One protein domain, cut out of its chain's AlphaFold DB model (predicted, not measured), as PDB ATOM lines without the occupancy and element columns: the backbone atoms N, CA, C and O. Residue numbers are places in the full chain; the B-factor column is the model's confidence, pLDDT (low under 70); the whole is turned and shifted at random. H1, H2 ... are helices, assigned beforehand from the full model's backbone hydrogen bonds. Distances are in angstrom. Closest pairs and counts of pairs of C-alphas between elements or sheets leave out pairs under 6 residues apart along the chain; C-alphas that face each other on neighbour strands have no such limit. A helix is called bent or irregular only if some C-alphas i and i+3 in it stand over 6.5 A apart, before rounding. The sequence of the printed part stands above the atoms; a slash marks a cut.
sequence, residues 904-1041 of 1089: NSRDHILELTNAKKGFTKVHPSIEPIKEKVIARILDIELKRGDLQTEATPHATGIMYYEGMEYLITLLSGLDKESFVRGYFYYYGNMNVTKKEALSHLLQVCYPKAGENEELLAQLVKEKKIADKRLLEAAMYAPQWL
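This is residues 904 to 1041 of the 1089 residues of the protein "DUF5724 domain-containing protein" of Neobacillus massiliamazoniensis (UniProt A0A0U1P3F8). A helical hairpin, H5 and H6, forms the middle, with H1 to H4 gathered on one side of it and H7 to H9 on the other. A long loop, residues 975 to 993, swings out after H5 and comes back to H6. The printed part has 138 residues with nine named helices, H1 to H9 along the chain, and no named strand: all helix. It is compact and rounded, with a radius of gyration of the C-alphas of 14.8 A and spans of 39 by 35 by 25 A.

Start at H1, residues 905 to 912; it only just touches H2, residues 919 to 922, only at the corner, C-alphas 912 and 919 being closest at 6.4 A. H3, residues 924 to 941, touches the hub H4, residues 952 to 955, with residues 937 to 941 alone (C-alphas 937 and 955, 6.1 A). H4 also touches H1 (C-alphas 906 and 954, 4.8 A). Next, H5, residues 964 to 974, and H6, residues 994 to 1003, form a hairpin at a shallow tilt of 27 degrees, opposite ways (C-alphas 970 and 998, 6.3 A). H6 only just touches H4 (C-alphas 997 and 955, 6.9 A). H7, residues 1013 to 1023, touches H5 (C-alphas 1019 and 968, 7.0 A). H8, residues 1027 to 1036, touches H9, residues 1038 to 1041, only at the corner (C-alphas 1034 and 1041, 5.0 A). Every O i to N i+4 pair is within hydrogen-bond range in H1, H5, H6, H7 and H8, and 12 of 14 in irregular H3, where C-alphas 925 and 928 are 7.1 A apart; H2, H4 and H9 are too short for such a pair.

Find C-alpha 905, where H1 begins, at (15.080, 16.955, 12.326). H3 runs 26.2 A, H5 15.3 A and H7 15.2 A. H9 ends at C-alpha 1041, (42.604, 15.085, 29.555).

The farthest C-alphas, Asn 989 and Glu 1014, are 42.5 A apart. The printed part has no cut; H5 to H6 is the long link, and residues 982 to 983 and 985 to 989 have pLDDT under 70.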
ATOM      1  N   ASN A 904      14.187  16.618   8.193       82.38
ATOM      2  CA  ASN A 904      15.303  17.528   8.504       82.38
ATOM      3  C   ASN A 904      15.597  17.671  10.009       82.38
ATOM      4  O   ASN A 904      16.432  18.478  10.408       82.38
ATOM      5  N   SER A 905      14.952  16.872  10.864       92.50
ATOM      6  CA  SER A 905      15.080  16.955  12.326       92.50
ATOM      7  C   SER A 905      16.523  16.893  12.842       92.50
ATOM      8  O   SER A 905      16.857  17.508  13.853       92.50
ATOM      9  N   ARG A 906      17.408  16.177  12.138       92.00
ATOM     10  CA  ARG A 906      18.837  16.103  12.468       92.00
ATOM     11  C   ARG A 906      19.499  17.484  12.518       92.00
ATOM     12  O   ARG A 906      20.326  17.716  13.399       92.00
ATOM     13  N   ASP A 907      19.171  18.371  11.586       91.38
ATOM     14  CA  ASP A 907      19.849  19.663  11.466       91.38
ATOM     15  C   ASP A 907      19.485  20.581  12.640       91.38
ATOM     16  O   ASP A 907      20.349  21.279  13.172       91.38
ATOM     17  N   HIS A 908      18.255  20.468  13.148       94.38
ATOM     18  CA  HIS A 908      17.846  21.132  14.384       94.38
ATOM     19  C   HIS A 908      18.595  20.601  15.612       94.38
ATOM     20  O   HIS A 908      19.018  21.393  16.448       94.38
ATOM     21  N   ILE A 909      18.826  19.286  15.723       95.25
ATOM     22  CA  ILE A 909      19.646  18.720  16.813       95.25
ATOM     23  C   ILE A 909      21.083  19.253  16.754       95.25
ATOM     24  O   ILE A 909      21.661  19.595  17.792       95.25
ATOM     25  N   LEU A 910      21.640  19.366  15.547       93.56
ATOM     26  CA  LEU A 910      22.973  19.922  15.318       93.56
ATOM     27  C   LEU A 910      23.085  21.363  15.770       93.56
ATOM     28  O   LEU A 910      24.036  21.716  16.469       93.56
ATOM     29  N   GLU A 911      22.114  22.190  15.415       91.94
ATOM     30  CA  GLU A 911      22.085  23.574  15.857       91.94
ATOM     31  C   GLU A 911      21.876  23.700  17.373       91.94
ATOM     32  O   GLU A 911      22.642  24.402  18.037       91.94
ATOM     33  N   LEU A 912      20.921  22.948  17.929       93.31
ATOM     34  CA  LEU A 912      20.540  22.968  19.345       93.31
ATOM     35  C   LEU A 912      21.698  22.602  20.281       93.31
ATOM     36  O   LEU A 912      21.795  23.102  21.402       93.31
ATOM     37  N   THR A 913      22.572  21.704  19.830       93.12
ATOM     38  CA  THR A 913      23.691  21.184  20.623       93.12
ATOM     39  C   THR A 913      25.029  21.826  20.269       93.12
ATOM     40  O   THR A 913      26.056  21.443  20.820       93.12
ATOM     41  N   ASN A 914      25.080  22.817  19.379       88.56
ATOM     42  CA  ASN A 914      26.344  23.462  19.043       88.56
ATOM     43  C   ASN A 914      26.760  24.472  20.126       88.56
ATOM     44  O   ASN A 914      26.291  25.612  20.154       88.56
ATOM     45  N   ALA A 915      27.704  24.078  20.985       75.75
ATOM     46  CA  ALA A 915      28.190  24.907  22.091       75.75
ATOM     47  C   ALA A 915      28.721  26.286  21.651       75.75
ATOM     48  O   ALA A 915      28.554  27.262  22.383       75.75
ATOM     49  N   LYS A 916      29.298  26.403  20.443       73.06
ATOM     50  CA  LYS A 916      29.827  27.677  19.921       73.06
ATOM     51  C   LYS A 916      28.736  28.696  19.621       73.06
ATOM     52  O   LYS A 916      28.979  29.888  19.748       73.06
ATOM     53  N   LYS A 917      27.551  28.226  19.224       71.62
ATOM     54  CA  LYS A 917      26.403  29.097  18.962       71.62
ATOM     55  C   LYS A 917      25.770  29.610  20.256       71.62
ATOM     56  O   LYS A 917      25.055  30.599  20.225       71.62
ATOM     57  N   GLY A 918      26.014  28.944  21.393       76.50
ATOM     58  CA  GLY A 918      25.456  29.347  22.685       76.50
ATOM     59  C   GLY A 918      23.924  29.410  22.696       76.50
ATOM     60  O   GLY A 918      23.367  30.145  23.506       76.50
ATOM     61  N   PHE A 919      23.255  28.658  21.816       83.25
ATOM     62  CA  PHE A 919      21.833  28.815  21.497       83.25
ATOM     63  C   PHE A 919      20.932  28.775  22.740       83.25
ATOM     64  O   PHE A 919      20.089  29.647  22.934       83.25
ATOM     65  N   THR A 920      21.168  27.836  23.660       82.12
ATOM     66  CA  THR A 920      20.352  27.715  24.878       82.12
ATOM     67  C   THR A 920      20.607  28.798  25.927       82.12
ATOM     68  O   THR A 920      19.774  29.009  26.804       82.12
ATOM     69  N   LYS A 921      21.720  29.542  25.829       83.94
ATOM     70  CA  LYS A 921      21.938  30.749  26.646       83.94
ATOM     71  C   LYS A 921      21.063  31.908  26.169       83.94
ATOM     72  O   LYS A 921      20.674  32.735  26.987       83.94
ATOM     73  N   VAL A 922      20.782  31.966  24.866       84.38
ATOM     74  CA  VAL A 922      19.905  32.971  24.248       84.38
ATOM     75  C   VAL A 922      18.436  32.585  24.435       84.38
ATOM     76  O   VAL A 922      17.626  33.434  24.796       84.38
ATOM     77  N   HIS A 923      18.115  31.296  24.292       86.75
ATOM     78  CA  HIS A 923      16.768  30.751  24.460       86.75
ATOM     79  C   HIS A 923      16.708  29.731  25.609       86.75
ATOM     80  O   HIS A 923      16.779  28.525  25.371       86.75
ATOM     81  N   PRO A 924      16.576  30.164  26.875       89.62
ATOM     82  CA  PRO A 924      16.615  29.256  28.027       89.62
ATOM     83  C   PRO A 924      15.412  28.299  28.114       89.62
ATOM     84  O   PRO A 924      15.494  27.264  28.775       89.62
ATOM     85  N   SER A 925      14.299  28.613  27.447       91.00
ATOM     86  CA  SER A 925      13.067  27.813  27.440       91.00
ATOM     87  C   SER A 925      13.219  26.431  26.796       91.00
ATOM     88  O   SER A 925      12.472  25.515  27.146       91.00
ATOM     89  N   ILE A 926      14.193  26.255  25.894       93.62
ATOM     90  CA  ILE A 926      14.431  24.991  25.182       93.62
ATOM     91  C   ILE A 926      15.272  23.994  25.988       93.62
ATOM     92  O   ILE A 926      15.262  22.803  25.677       93.62
ATOM     93  N   GLU A 927      16.001  24.437  27.019       91.69
ATOM     94  CA  GLU A 927      16.963  23.589  27.742       91.69
ATOM     95  C   GLU A 927      16.314  22.325  28.349       91.69
ATOM     96  O   GLU A 927      16.838  21.235  28.110       91.69
ATOM     97  N   PRO A 928      15.137  22.380  29.013       93.75
ATOM     98  CA  PRO A 928      14.496  21.170  29.537       93.75
ATOM     99  C   PRO A 928      14.093  20.169  28.443       93.75
ATOM    100  O   PRO A 928      14.105  18.958  28.665       93.75
ATOM    101  N   ILE A 929      13.719  20.659  27.257       95.25
ATOM    102  CA  ILE A 929      13.341  19.821  26.109       95.25
ATOM    103  C   ILE A 929      14.597  19.187  25.511       95.25
ATOM    104  O   ILE A 929      14.622  17.979  25.271       95.25
ATOM    105  N   LYS A 930      15.668  19.972  25.348       94.56
ATOM    106  CA  LYS A 930      16.985  19.496  24.915       94.56
ATOM    107  C   LYS A 930      17.488  18.365  25.811       94.56
ATOM    108  O   LYS A 930      17.853  17.318  25.287       94.56
ATOM    109  N   GLU A 931      17.468  18.526  27.135       93.12
ATOM    110  CA  GLU A 931      17.916  17.480  28.066       93.12
ATOM    111  C   GLU A 931      17.136  16.168  27.879       93.12
ATOM    112  O   GLU A 931      17.747  15.103  27.751       93.12
ATOM    113  N   LYS A 932      15.797  16.232  27.784       95.50
ATOM    114  CA  LYS A 932      14.941  15.054  27.540       95.50
ATOM    115  C   LYS A 932      15.241  14.385  26.195       95.50
ATOM    116  O   LYS A 932      15.358  13.160  26.132       95.50
ATOM    117  N   VAL A 933      15.350  15.179  25.128       96.56
ATOM    118  CA  VAL A 933      15.597  14.706  23.757       96.56
ATOM    119  C   VAL A 933      16.964  14.034  23.656       96.56
ATOM    120  O   VAL A 933      17.054  12.901  23.184       96.56
ATOM    121  N   ILE A 934      18.018  14.680  24.156       96.38
ATOM    122  CA  ILE A 934      19.381  14.142  24.116       96.38
ATOM    123  C   ILE A 934      19.492  12.874  24.960       96.38
ATOM    124  O   ILE A 934      20.019  11.874  24.474       96.38
ATOM    125  N   ALA A 935      18.927  12.860  26.170       95.19
ATOM    126  CA  ALA A 935      18.902  11.658  26.999       95.19
ATOM    127  C   ALA A 935      18.200  10.487  26.290       95.19
ATOM    128  O   ALA A 935      18.690   9.361  26.339       95.19
ATOM    129  N   ARG A 936      17.088  10.738  25.580       95.38
ATOM    130  CA  ARG A 936      16.373   9.702  24.817       95.38
ATOM    131  C   ARG A 936      17.178   9.185  23.628       95.38
ATOM    132  O   ARG A 936      17.226   7.974  23.428       95.38
ATOM    133  N   ILE A 937      17.809  10.075  22.861       96.38
ATOM    134  CA  ILE A 937      18.675   9.685  21.737       96.38
ATOM    135  C   ILE A 937      19.820   8.802  22.249       96.38
ATOM    136  O   ILE A 937      20.065   7.733  21.693       96.38
ATOM    137  N   LEU A 938      20.486   9.216  23.333       95.31
ATOM    138  CA  LEU A 938      21.582   8.462  23.943       95.31
ATOM    139  C   LEU A 938      21.109   7.114  24.498       95.31
ATOM    140  O   LEU A 938      21.787   6.112  24.289       95.31
ATOM    141  N   ASP A 939      19.945   7.049  25.147       91.12
ATOM    142  CA  ASP A 939      19.423   5.794  25.697       91.12
ATOM    143  C   ASP A 939      19.187   4.725  24.617       91.12
ATOM    144  O   ASP A 939      19.444   3.540  24.838       91.12
ATOM    145  N   ILE A 940      18.754   5.146  23.427       90.62
ATOM    146  CA  ILE A 940      18.561   4.262  22.273       90.62
ATOM    147  C   ILE A 940      19.912   3.900  21.649       90.62
ATOM    148  O   ILE A 940      20.235   2.722  21.472       90.62
ATOM    149  N   GLU A 941      20.719   4.908  21.318       93.00
ATOM    150  CA  GLU A 941      21.918   4.725  20.504       93.00
ATOM    151  C   GLU A 941      23.048   4.027  21.275       93.00
ATOM    152  O   GLU A 941      23.785   3.232  20.697       93.00
ATOM    153  N   LEU A 942      23.167   4.225  22.592       90.75
ATOM    154  CA  LEU A 942      24.163   3.526  23.418       90.75
ATOM    155  C   LEU A 942      23.850   2.031  23.586       90.75
ATOM    156  O   LEU A 942      24.759   1.236  23.837       90.75
ATOM    157  N   LYS A 943      22.586   1.633  23.392       86.12
ATOM    158  CA  LYS A 943      22.120   0.237  23.413       86.12
ATOM    159  C   LYS A 943      22.097  -0.412  22.023       86.12
ATOM    160  O   LYS A 943      21.598  -1.528  21.875       86.12
ATOM    161  N   ARG A 944      22.631   0.247  20.986       86.69
ATOM    162  CA  ARG A 944      22.628  -0.309  19.626       86.69
ATOM    163  C   ARG A 944      23.564  -1.512  19.471       86.69
ATOM    164  O   ARG A 944      24.680  -1.547  20.014       86.69
ATOM    165  N   GLY A 945      23.131  -2.465  18.653       86.00
ATOM    166  CA  GLY A 945      23.983  -3.508  18.100       86.00
ATOM    167  C   GLY A 945      24.743  -3.026  16.867       86.00
ATOM    168  O   GLY A 945      25.193  -1.879  16.802       86.00
ATOM    169  N   ASP A 946      24.925  -3.911  15.894       86.25
ATOM    170  CA  ASP A 946      25.607  -3.554  14.651       86.25
ATOM    171  C   ASP A 946      24.742  -2.640  13.781       86.25
ATOM    172  O   ASP A 946      25.269  -1.712  13.161       86.25
ATOM    173  N   LEU A 947      23.429  -2.868  13.727       88.56
ATOM    174  CA  LEU A 947      22.528  -2.123  12.857       88.56
ATOM    175  C   LEU A 947      22.271  -0.704  13.377       88.56
ATOM    176  O   LEU A 947      22.628  -0.332  14.498       88.56
ATOM    177  N   GLN A 948      21.768   0.142  12.484       90.25
ATOM    178  CA  GLN A 948      21.338   1.490  12.838       90.25
ATOM    179  C   GLN A 948      20.017   1.439  13.588       90.25
ATOM    180  O   GLN A 948      19.190   0.566  13.335       90.25
ATOM    181  N   THR A 949      19.810   2.418  14.458       89.56
ATOM    182  CA  THR A 949      18.519   2.662  15.092       89.56
ATOM    183  C   THR A 949      17.825   3.831  14.400       89.56
ATOM    184  O   THR A 949      18.461   4.624  13.701       89.56
ATOM    185  N   GLU A 950      16.527   4.000  14.639       88.88
ATOM    186  CA  GLU A 950      15.806   5.199  14.192       88.88
ATOM    187  C   GLU A 950      16.356   6.489  14.838       88.88
ATOM    188  O   GLU A 950      16.162   7.572  14.299       88.88
ATOM    189  N   ALA A 951      17.101   6.389  15.950       92.50
ATOM    190  CA  ALA A 951      17.761   7.522  16.598       92.50
ATOM    191  C   ALA A 951      19.127   7.878  15.977       92.50
ATOM    192  O   ALA A 951      19.650   8.962  16.243       92.50
ATOM    193  N   THR A 952      19.711   7.008  15.140       92.88
ATOM    194  CA  THR A 952      21.061   7.196  14.584       92.88
ATOM    195  C   THR A 952      21.226   8.525  13.827       92.88
ATOM    196  O   THR A 952      22.217   9.212  14.091       92.88
ATOM    197  N   PRO A 953      20.300   8.970  12.947       91.31
ATOM    198  CA  PRO A 953      20.427  10.274  12.292       91.31
ATOM    199  C   PRO A 953      20.542  11.423  13.301       91.31
ATOM    200  O   PRO A 953      21.444  12.251  13.183       91.31
ATOM    201  N   HIS A 954      19.707  11.428  14.343       94.19
ATOM    202  CA  HIS A 954      19.722  12.450  15.393       94.19
ATOM    203  C   HIS A 954      20.991  12.378  16.250       94.19
ATOM    204  O   HIS A 954      21.577  13.413  16.550       94.19
ATOM    205  N   ALA A 955      21.476  11.174  16.571       94.88
ATOM    206  CA  ALA A 955      22.730  10.981  17.300       94.88
ATOM    207  C   ALA A 955      23.934  11.572  16.552       94.88
ATOM    208  O   ALA A 955      24.791  12.193  17.170       94.88
ATOM    209  N   THR A 956      23.970  11.448  15.219       93.00
ATOM    210  CA  THR A 956      25.002  12.086  14.372       93.00
ATOM    211  C   THR A 956      24.843  13.598  14.203       93.00
ATOM    212  O   THR A 956      25.653  14.236  13.523       93.00
ATOM    213  N   GLY A 957      23.751  14.160  14.719       92.69
ATOM    214  CA  GLY A 957      23.551  15.594  14.833       92.69
ATOM    215  C   GLY A 957      24.089  16.154  16.148       92.69
ATOM    216  O   GLY A 957      24.286  17.351  16.224       92.69
ATOM    217  N   ILE A 958      24.346  15.352  17.185       95.44
ATOM    218  CA  ILE A 958      24.735  15.884  18.500       95.44
ATOM    219  C   ILE A 958      26.151  16.475  18.446       95.44
ATOM    220  O   ILE A 958      27.113  15.787  18.137       95.44
ATOM    221  N   MET A 959      26.297  17.747  18.811       93.38
ATOM    222  CA  MET A 959      27.574  18.472  18.806       93.38
ATOM    223  C   MET A 959      28.139  18.744  20.207       93.38
ATOM    224  O   MET A 959      29.319  19.082  20.326       93.38
ATOM    225  N   TYR A 960      27.328  18.592  21.258       93.19
ATOM    226  CA  TYR A 960      27.726  18.759  22.659       93.19
ATOM    227  C   TYR A 960      26.716  18.105  23.607       93.19
ATOM    228  O   TYR A 960      25.507  18.302  23.456       93.19
ATOM    229  N   TYR A 961      27.211  17.399  24.621       94.62
ATOM    230  CA  TYR A 961      26.458  16.988  25.809       94.62
ATOM    231  C   TYR A 961      27.416  16.606  26.949       94.62
ATOM    232  O   TYR A 961      28.612  16.415  26.720       94.62
ATOM    233  N   GLU A 962      26.902  16.474  28.175       93.81
ATOM    234  CA  GLU A 962      27.722  16.277  29.379       93.81
ATOM    235  C   GLU A 962      27.423  14.960  30.112       93.81
ATOM    236  O   GLU A 962      26.278  14.502  30.140       93.81
ATOM    237  N   GLY A 963      28.448  14.388  30.753       95.12
ATOM    238  CA  GLY A 963      28.318  13.317  31.747       95.12
ATOM    239  C   GLY A 963      29.343  12.184  31.612       95.12
ATOM    240  O   GLY A 963      29.464  11.539  30.568       95.12
ATOM    241  N   MET A 964      30.029  11.867  32.710       95.00
ATOM    242  CA  MET A 964      31.047  10.815  32.800       95.00
ATOM    243  C   MET A 964      30.463   9.406  32.690       95.00
ATOM    244  O   MET A 964      31.110   8.505  32.154       95.00
ATOM    245  N   GLU A 965      29.220   9.193  33.124       93.00
ATOM    246  CA  GLU A 965      28.534   7.910  32.919       93.00
ATOM    247  C   GLU A 965      28.371   7.585  31.425       93.00
ATOM    248  O   GLU A 965      28.561   6.434  31.013       93.00
ATOM    249  N   TYR A 966      28.103   8.596  30.589       95.06
ATOM    250  CA  TYR A 966      28.035   8.421  29.140       95.06
ATOM    251  C   TYR A 966      29.405   8.129  28.538       95.06
ATOM    252  O   TYR A 966      29.499   7.217  27.716       95.06
ATOM    253  N   LEU A 967      30.467   8.823  28.974       95.19
ATOM    254  CA  LEU A 967      31.844   8.502  28.580       95.19
ATOM    255  C   LEU A 967      32.136   7.017  28.828       95.19
ATOM    256  O   LEU A 967      32.570   6.298  27.928       95.19
ATOM    257  N   ILE A 968      31.872   6.539  30.042       93.69
ATOM    258  CA  ILE A 968      32.170   5.159  30.426       93.69
ATOM    259  C   ILE A 968      31.307   4.166  29.637       93.69
ATOM    260  O   ILE A 968      31.810   3.133  29.188       93.69
ATOM    261  N   THR A 969      30.037   4.495  29.391       91.56
ATOM    262  CA  THR A 969      29.131   3.671  28.578       91.56
ATOM    263  C   THR A 969      29.587   3.594  27.121       91.56
ATOM    264  O   THR A 969      29.628   2.504  26.553       91.56
ATOM    265  N   LEU A 970      30.011   4.711  26.522       93.81
ATOM    266  CA  LEU A 970      30.576   4.761  25.171       93.81
ATOM    267  C   LEU A 970      31.845   3.915  25.053       93.81
ATOM    268  O   LEU A 970      31.982   3.130  24.114       93.81
ATOM    269  N   LEU A 971      32.764   4.041  26.016       92.38
ATOM    270  CA  LEU A 971      33.997   3.255  26.039       92.38
ATOM    271  C   LEU A 971      33.712   1.763  26.210       92.38
ATOM    272  O   LEU A 971      34.348   0.953  25.537       92.38
ATOM    273  N   SER A 972      32.728   1.406  27.038       87.38
ATOM    274  CA  SER A 972      32.255   0.028  27.183       87.38
ATOM    275  C   SER A 972      31.596  -0.489  25.898       87.38
ATOM    276  O   SER A 972      31.819  -1.635  25.516       87.38
ATOM    277  N   GLY A 973      30.804   0.339  25.211       85.25
ATOM    278  CA  GLY A 973      30.102  -0.021  23.978       85.25
ATOM    279  C   GLY A 973      31.032  -0.196  22.775       85.25
ATOM    280  O   GLY A 973      30.812  -1.089  21.953       85.25
ATOM    281  N   LEU A 974      32.088   0.620  22.690       87.69
ATOM    282  CA  LEU A 974      33.164   0.486  21.705       87.69
ATOM    283  C   LEU A 974      34.153  -0.634  22.069       87.69
ATOM    284  O   LEU A 974      34.789  -1.202  21.180       87.69
ATOM    285  N   ASP A 975      34.291  -0.966  23.357       83.88
ATOM    286  CA  ASP A 975      35.191  -2.003  23.875       83.88
ATOM    287  C   ASP A 975      36.617  -1.844  23.294       83.88
ATOM    288  O   ASP A 975      37.269  -0.822  23.520       83.88
ATOM    289  N   LYS A 976      37.107  -2.809  22.502       82.44
ATOM    290  CA  LYS A 976      38.448  -2.815  21.892       82.44
ATOM    291  C   LYS A 976      38.497  -2.188  20.497       82.44
ATOM    292  O   LYS A 976      39.519  -2.304  19.815       82.44
ATOM    293  N   GLU A 977      37.411  -1.590  20.011       83.69
ATOM    294  CA  GLU A 977      37.405  -0.934  18.704       83.69
ATOM    295  C   GLU A 977      38.190   0.379  18.735       83.69
ATOM    296  O   GLU A 977      38.050   1.209  19.631       83.69
ATOM    297  N   SER A 978      39.032   0.588  17.724       87.44
ATOM    298  CA  SER A 978      39.672   1.886  17.479       87.44
ATOM    299  C   SER A 978      38.619   2.964  17.215       87.44
ATOM    300  O   SER A 978      37.609   2.649  16.586       87.44
ATOM    301  N   PHE A 979      38.913   4.222  17.528       90.06
ATOM    302  CA  PHE A 979      38.081   5.358  17.117       90.06
ATOM    303  C   PHE A 979      38.215   5.661  15.614       90.06
ATOM    304  O   PHE A 979      39.116   5.153  14.930       90.06
ATOM    305  N   VAL A 980      37.273   6.425  15.063       87.44
ATOM    306  CA  VAL A 980      37.357   6.947  13.686       87.44
ATOM    307  C   VAL A 980      38.521   7.943  13.589       87.44
ATOM    308  O   VAL A 980      38.812   8.648  14.544       87.44
ATOM    309  N   ARG A 981      39.239   7.967  12.459       78.81
ATOM    310  CA  ARG A 981      40.298   8.954  12.183       78.81
ATOM    311  C   ARG A 981      39.801   9.908  11.097       78.81
ATOM    312  O   ARG A 981      39.236   9.427  10.121       78.81
ATOM    313  N   GLY A 982      40.062  11.206  11.240       67.62
ATOM    314  CA  GLY A 982      39.593  12.235  10.301       67.62
ATOM    315  C   GLY A 982      38.173  12.729  10.597       67.62
ATOM    316  O   GLY A 982      37.623  12.454  11.662       67.62
ATOM    317  N   TYR A 983      37.596  13.484   9.659       60.53
ATOM    318  CA  TYR A 983      36.250  14.049   9.789       60.53
ATOM    319  C   TYR A 983      35.169  13.012   9.465       60.53
ATOM    320  O   TYR A 983      35.287  12.248   8.509       60.53
ATOM    321  N   PHE A 984      34.093  13.015  10.251       73.06
ATOM    322  CA  PHE A 984      32.887  12.235   9.990       73.06
ATOM    323  C   PHE A 984      31.808  13.157   9.408       73.06
ATOM    324  O   PHE A 984      31.352  14.076  10.088       73.06
ATOM    325  N   TYR A 985      31.407  12.909   8.158       65.31
ATOM    326  CA  TYR A 985      30.308  13.614   7.495       65.31
ATOM    327  C   TYR A 985      29.128  12.665   7.309       65.31
ATOM    328  O   TYR A 985      29.276  11.595   6.723       65.31
ATOM    329  N   TYR A 986      27.955  13.060   7.799       69.44
ATOM    330  CA  TYR A 986      26.712  12.340   7.553       69.44
ATOM    331  C   TYR A 986      26.028  12.881   6.294       69.44
ATOM    332  O   TYR A 986      25.790  14.082   6.183       69.44
ATOM    333  N   TYR A 987      25.659  11.983   5.383       64.69
ATOM    334  CA  TYR A 987      24.777  12.268   4.251       64.69
ATOM    335  C   TYR A 987      23.470  11.499   4.465       64.69
ATOM    336  O   TYR A 987      23.523  10.351   4.894       64.69
ATOM    337  N   GLY A 988      22.306  12.086   4.162       56.38
ATOM    338  CA  GLY A 988      20.981  11.578   4.572       56.38
ATOM    339  C   GLY A 988      20.684  10.087   4.331       56.38
ATOM    340  O   GLY A 988      19.918   9.500   5.085       56.38
ATOM    341  N   ASN A 989      21.322   9.457   3.337       61.50
ATOM    342  CA  ASN A 989      21.158   8.035   2.998       61.50
ATOM    343  C   ASN A 989      22.359   7.150   3.405       61.50
ATOM    344  O   ASN A 989      22.518   6.043   2.889       61.50
ATOM    345  N   MET A 990      23.257   7.637   4.265       71.81
ATOM    346  CA  MET A 990      24.502   6.952   4.613       71.81
ATOM    347  C   MET A 990      24.291   5.853   5.661       71.81
ATOM    348  O   MET A 990      23.673   6.060   6.707       71.81
ATOM    349  N   ASN A 991      24.895   4.687   5.428       79.06
ATOM    350  CA  ASN A 991      24.908   3.594   6.397       79.06
ATOM    351  C   ASN A 991      26.013   3.791   7.464       79.06
ATOM    352  O   ASN A 991      27.089   3.212   7.382       79.06
ATOM    353  N   VAL A 992      25.731   4.625   8.464       87.50
ATOM    354  CA  VAL A 992      26.480   4.826   9.720       87.50
ATOM    355  C   VAL A 992      26.643   3.535  10.538       87.50
ATOM    356  O   VAL A 992      25.679   2.928  11.026       87.50
ATOM    357  N   THR A 993      27.892   3.160  10.774       90.06
ATOM    358  CA  THR A 993      28.294   2.043  11.636       90.06
ATOM    359  C   THR A 993      28.253   2.408  13.122       90.06
ATOM    360  O   THR A 993      28.340   3.579  13.494       90.06
ATOM    361  N   LYS A 994      28.186   1.400  14.006       90.88
ATOM    362  CA  LYS A 994      28.289   1.600  15.464       90.88
ATOM    363  C   LYS A 994      29.567   2.348  15.848       90.88
ATOM    364  O   LYS A 994      29.517   3.286  16.638       90.88
ATOM    365  N   LYS A 995      30.704   1.966  15.253       91.06
ATOM    366  CA  LYS A 995      31.990   2.638  15.460       91.06
ATOM    367  C   LYS A 995      31.894   4.133  15.163       91.06
ATOM    368  O   LYS A 995      32.391   4.927  15.954       91.06
ATOM    369  N   GLU A 996      31.295   4.509  14.036       91.69
ATOM    370  CA  GLU A 996      31.172   5.909  13.617       91.69
ATOM    371  C   GLU A 996      30.267   6.707  14.548       91.69
ATOM    372  O   GLU A 996      30.710   7.724  15.079       91.69
ATOM    373  N   ALA A 997      29.057   6.213  14.822       92.81
ATOM    374  CA  ALA A 997      28.118   6.895  15.709       92.81
ATOM    375  C   ALA A 997      28.692   7.080  17.121       92.81
ATOM    376  O   ALA A 997      28.707   8.192  17.643       92.81
ATOM    377  N   LEU A 998      29.239   6.020  17.727       94.19
ATOM    378  CA  LEU A 998      29.780   6.103  19.085       94.19
ATOM    379  C   LEU A 998      31.102   6.881  19.152       94.19
ATOM    380  O   LEU A 998      31.358   7.539  20.155       94.19
ATOM    381  N   SER A 999      31.942   6.848  18.108       94.25
ATOM    382  CA  SER A 999      33.144   7.701  18.063       94.25
ATOM    383  C   SER A 999      32.770   9.176  17.934       94.25
ATOM    384  O   SER A 999      33.428  10.017  18.540       94.25
ATOM    385  N   HIS A1000      31.726   9.500  17.170       94.25
ATOM    386  CA  HIS A1000      31.201  10.858  17.090       94.25
ATOM    387  C   HIS A1000      30.648  11.318  18.447       94.25
ATOM    388  O   HIS A1000      31.100  12.336  18.961       94.25
ATOM    389  N   LEU A1001      29.779  10.521  19.083       95.56
ATOM    390  CA  LEU A1001      29.242  10.819  20.417       95.56
ATOM    391  C   LEU A1001      30.349  10.961  21.478       95.56
ATOM    392  O   LEU A1001      30.307  11.874  22.296       95.56
ATOM    393  N   LEU A1002      31.391  10.125  21.427       95.25
ATOM    394  CA  LEU A1002      32.561  10.251  22.304       95.25
ATOM    395  C   LEU A1002      33.295  11.581  22.114       95.25
ATOM    396  O   LEU A1002      33.707  12.199  23.093       95.25
ATOM    397  N   GLN A1003      33.458  12.024  20.869       92.50
ATOM    398  CA  GLN A1003      34.158  13.267  20.547       92.50
ATOM    399  C   GLN A1003      33.441  14.505  21.105       92.50
ATOM    400  O   GLN A1003      34.097  15.496  21.425       92.50
ATOM    401  N   VAL A1004      32.115  14.444  21.223       93.31
ATOM    402  CA  VAL A1004      31.244  15.561  21.628       93.31
ATOM    403  C   VAL A1004      30.700  15.427  23.060       93.31
ATOM    404  O   VAL A1004      29.860  16.221  23.476       93.31
ATOM    405  N   CYS A1005      31.192  14.446  23.824       95.50
ATOM    406  CA  CYS A1005      30.864  14.234  25.233       95.50
ATOM    407  C   CYS A1005      31.851  14.991  26.136       95.50
ATOM    408  O   CYS A1005      33.067  14.850  25.970       95.50
ATOM    409  N   TYR A1006      31.345  15.767  27.094       94.00
ATOM    410  CA  TYR A1006      32.127  16.617  27.998       94.00
ATOM    411  C   TYR A1006      31.915  16.244  29.473       94.00
ATOM    412  O   TYR A1006      30.871  15.689  29.825       94.00
ATOM    413  N   PRO A1007      32.887  16.538  30.355       94.25
ATOM    414  CA  PRO A1007      32.681  16.407  31.791       94.25
ATOM    415  C   PRO A1007      31.632  17.408  32.279       94.25
ATOM    416  O   PRO A1007      31.687  18.593  31.949       94.25
ATOM    417  N   LYS A1008      30.695  16.931  33.097       93.38
ATOM    418  CA  LYS A1008      29.729  17.784  33.791       93.38
ATOM    419  C   LYS A1008      30.420  18.531  34.934       93.38
ATOM    420  O   LYS A1008      31.350  18.022  35.562       93.38
ATOM    421  N   ALA A1009      29.936  19.732  35.252       89.62
ATOM    422  CA  ALA A1009      30.434  20.496  36.393       89.62
ATOM    423  C   ALA A1009      30.382  19.669  37.698       89.62
ATOM    424  O   ALA A1009      29.317  19.209  38.111       89.62
ATOM    425  N   GLY A1010      31.539  19.506  38.346       89.88
ATOM    426  CA  GLY A1010      31.698  18.739  39.587       89.88
ATOM    427  C   GLY A1010      32.150  17.286  39.406       89.88
ATOM    428  O   GLY A1010      32.456  16.639  40.404       89.88
ATOM    429  N   GLU A1011      32.234  16.768  38.177       93.94
ATOM    430  CA  GLU A1011      32.832  15.453  37.920       93.94
ATOM    431  C   GLU A1011      34.365  15.510  38.012       93.94
ATOM    432  O   GLU A1011      34.994  16.454  37.531       93.94
ATOM    433  N   ASN A1012      34.971  14.497  38.636       93.00
ATOM    434  CA  ASN A1012      36.390  14.488  38.995       93.00
ATOM    435  C   ASN A1012      37.012  13.075  38.951       93.00
ATOM    436  O   ASN A1012      36.367  12.092  38.570       93.00
ATOM    437  N   GLU A1013      38.289  12.967  39.317       93.25
ATOM    438  CA  GLU A1013      39.063  11.728  39.275       93.25
ATOM    439  C   GLU A1013      38.558  10.641  40.236       93.25
ATOM    440  O   GLU A1013      38.718   9.456  39.936       93.25
ATOM    441  N   GLU A1014      37.920  10.996  41.361       93.75
ATOM    442  CA  GLU A1014      37.338  10.005  42.273       93.75
ATOM    443  C   GLU A1014      36.129   9.305  41.651       93.75
ATOM    444  O   GLU A1014      36.030   8.073  41.712       93.75
ATOM    445  N   LEU A1015      35.235  10.070  41.011       94.12
ATOM    446  CA  LEU A1015      34.107   9.502  40.273       94.12
ATOM    447  C   LEU A1015      34.603   8.635  39.111       94.12
ATOM    448  O   LEU A1015      34.113   7.518  38.916       94.12
ATOM    449  N   LEU A1016      35.632   9.102  38.393       94.75
ATOM    450  CA  LEU A1016      36.247   8.327  37.320       94.75
ATOM    451  C   LEU A1016      36.793   6.997  37.854       94.75
ATOM    452  O   LEU A1016      36.516   5.946  37.279       94.75
ATOM    453  N   ALA A1017      37.500   7.011  38.988       92.75
ATOM    454  CA  ALA A1017      38.044   5.806  39.607       92.75
ATOM    455  C   ALA A1017      36.959   4.790  39.994       92.75
ATOM    456  O   ALA A1017      37.161   3.580  39.829       92.75
ATOM    457  N   GLN A1018      35.810   5.262  40.484       93.75
ATOM    458  CA  GLN A1018      34.665   4.413  40.804       93.75
ATOM    459  C   GLN A1018      34.106   3.735  39.545       93.75
ATOM    460  O   GLN A1018      34.017   2.503  39.501       93.75
ATOM    461  N   LEU A1019      33.776   4.518  38.515       92.38
ATOM    462  CA  LEU A1019      33.123   4.015  37.303       92.38
ATOM    463  C   LEU A1019      34.050   3.124  36.463       92.38
ATOM    464  O   LEU A1019      33.632   2.083  35.950       92.38
ATOM    465  N   VAL A1020      35.335   3.480  36.369       91.62
ATOM    466  CA  VAL A1020      36.360   2.686  35.673       91.62
ATOM    467  C   VAL A1020      36.525   1.315  36.321       91.62
ATOM    468  O   VAL A1020      36.623   0.309  35.613       91.62
ATOM    469  N   LYS A1021      36.503   1.248  37.658       89.00
ATOM    470  CA  LYS A1021      36.586  -0.016  38.399       89.00
ATOM    471  C   LYS A1021      35.340  -0.876  38.206       89.00
ATOM    472  O   LYS A1021      35.467  -2.089  38.042       89.00
ATOM    473  N   GLU A1022      34.158  -0.264  38.213       87.94
ATOM    474  CA  GLU A1022      32.888  -0.962  38.000       87.94
ATOM    475  C   GLU A1022      32.819  -1.594  36.603       87.94
ATOM    476  O   GLU A1022      32.516  -2.781  36.465       87.94
ATOM    477  N   LYS A1023      33.165  -0.822  35.567       83.12
ATOM    478  CA  LYS A1023      33.068  -1.236  34.158       83.12
ATOM    479  C   LYS A1023      34.353  -1.845  33.593       83.12
ATOM    480  O   LYS A1023      34.384  -2.241  32.433       83.12
ATOM    481  N   LYS A1024      35.400  -1.976  34.416       87.25
ATOM    482  CA  LYS A1024      36.703  -2.578  34.073       87.25
ATOM    483  C   LYS A1024      37.359  -1.945  32.836       87.25
ATOM    484  O   LYS A1024      37.910  -2.651  31.991       87.25
ATOM    485  N   ILE A1025      37.306  -0.617  32.730       89.38
ATOM    486  CA  ILE A1025      37.967   0.117  31.643       89.38
ATOM    487  C   ILE A1025      39.479   0.145  31.910       89.38
ATOM    488  O   ILE A1025      39.916   0.425  33.020       89.38
ATOM    489  N   ALA A1026      40.296  -0.179  30.908       91.19
ATOM    490  CA  ALA A1026      41.750  -0.162  31.062       91.19
ATOM    491  C   ALA A1026      42.316   1.265  30.962       91.19
ATOM    492  O   ALA A1026      41.885   2.032  30.104       91.19
ATOM    493  N   ASP A1027      43.371   1.569  31.720       92.88
ATOM    494  CA  ASP A1027      44.083   2.860  31.682       92.88
ATOM    495  C   ASP A1027      44.482   3.279  30.262       92.88
ATOM    496  O   ASP A1027      44.264   4.415  29.845       92.88
ATOM    497  N   LYS A1028      44.984   2.326  29.463       92.38
ATOM    498  CA  LYS A1028      45.315   2.556  28.048       92.38
ATOM    499  C   LYS A1028      44.113   3.074  27.251       92.38
ATOM    500  O   LYS A1028      44.276   3.921  26.380       92.38
ATOM    501  N   ARG A1029      42.912   2.561  27.525       92.44
ATOM    502  CA  ARG A1029      41.691   2.950  26.816       92.44
ATOM    503  C   ARG A1029      41.239   4.356  27.206       92.44
ATOM    504  O   ARG A1029      40.809   5.102  26.334       92.44
ATOM    505  N   LEU A1030      41.379   4.722  28.481       92.75
ATOM    506  CA  LEU A1030      41.142   6.092  28.951       92.75
ATOM    507  C   LEU A1030      42.127   7.072  28.316       92.75
ATOM    508  O   LEU A1030      41.723   8.142  27.873       92.75
ATOM    509  N   LEU A1031      43.398   6.680  28.201       92.25
ATOM    510  CA  LEU A1031      44.419   7.475  27.525       92.25
ATOM    511  C   LEU A1031      44.086   7.679  26.039       92.25
ATOM    512  O   LEU A1031      44.117   8.806  25.558       92.25
ATOM    513  N   GLU A1032      43.727   6.612  25.315       92.38
ATOM    514  CA  GLU A1032      43.256   6.715  23.926       92.38
ATOM    515  C   GLU A1032      42.058   7.670  23.817       92.38
ATOM    516  O   GLU A1032      42.019   8.503  22.911       92.38
ATOM    517  N   ALA A1033      41.091   7.555  24.732       92.81
ATOM    518  CA  ALA A1033      39.891   8.384  24.750       92.81
ATOM    519  C   ALA A1033      40.218   9.857  25.004       92.81
ATOM    520  O   ALA A1033      39.724  10.706  24.277       92.81
ATOM    521  N   ALA A1034      41.092  10.163  25.962       91.88
ATOM    522  CA  ALA A1034      41.503  11.531  26.267       91.88
ATOM    523  C   ALA A1034      42.352  12.151  25.146       91.88
ATOM    524  O   ALA A1034      42.243  13.340  24.866       91.88
ATOM    525  N   MET A1035      43.157  11.348  24.443       89.12
ATOM    526  CA  MET A1035      43.854  11.800  23.235       89.12
ATOM    527  C   MET A1035      42.874  12.100  22.093       89.12
ATOM    528  O   MET A1035      43.092  13.038  21.333       89.12
ATOM    529  N   TYR A1036      41.802  11.319  21.961       89.25
ATOM    530  CA  TYR A1036      40.783  11.499  20.924       89.25
ATOM    531  C   TYR A1036      39.791  12.636  21.240       89.25
ATOM    532  O   TYR A1036      39.426  13.402  20.348       89.25
ATOM    533  N   ALA A1037      39.414  12.781  22.511       91.06
ATOM    534  CA  ALA A1037      38.499  13.773  23.073       91.06
ATOM    535  C   ALA A1037      39.217  14.575  24.190       91.06
ATOM    536  O   ALA A1037      39.088  14.248  25.377       91.06
ATOM    537  N   PRO A1038      40.002  15.616  23.825       89.12
ATOM    538  CA  PRO A1038      40.902  16.341  24.732       89.12
ATOM    539  C   PRO A1038      40.251  16.964  25.968       89.12
ATOM    540  O   PRO A1038      40.933  17.199  26.962       89.12
ATOM    541  N   GLN A1039      38.942  17.206  25.940       89.94
ATOM    542  CA  GLN A1039      38.180  17.724  27.074       89.94
ATOM    543  C   GLN A1039      38.233  16.824  28.325       89.94
ATOM    544  O   GLN A1039      37.987  17.300  29.427       89.94
ATOM    545  N   TRP A1040      38.601  15.546  28.181       93.88
ATOM    546  CA  TRP A1040      38.769  14.611  29.300       93.88
ATOM    547  C   TRP A1040      40.205  14.528  29.840       93.88
ATOM    548  O   TRP A1040      40.437  13.842  30.836       93.88
ATOM    549  N   LEU A1041      41.178  15.207  29.213       91.00
ATOM    550  CA  LEU A1041      42.604  15.085  29.555       91.00
ATOM    551  C   LEU A1041      42.904  15.420  31.013       91.00
ATOM    552  O   LEU A1041      43.706  14.720  31.623       91.00
TER     553      LEU A1041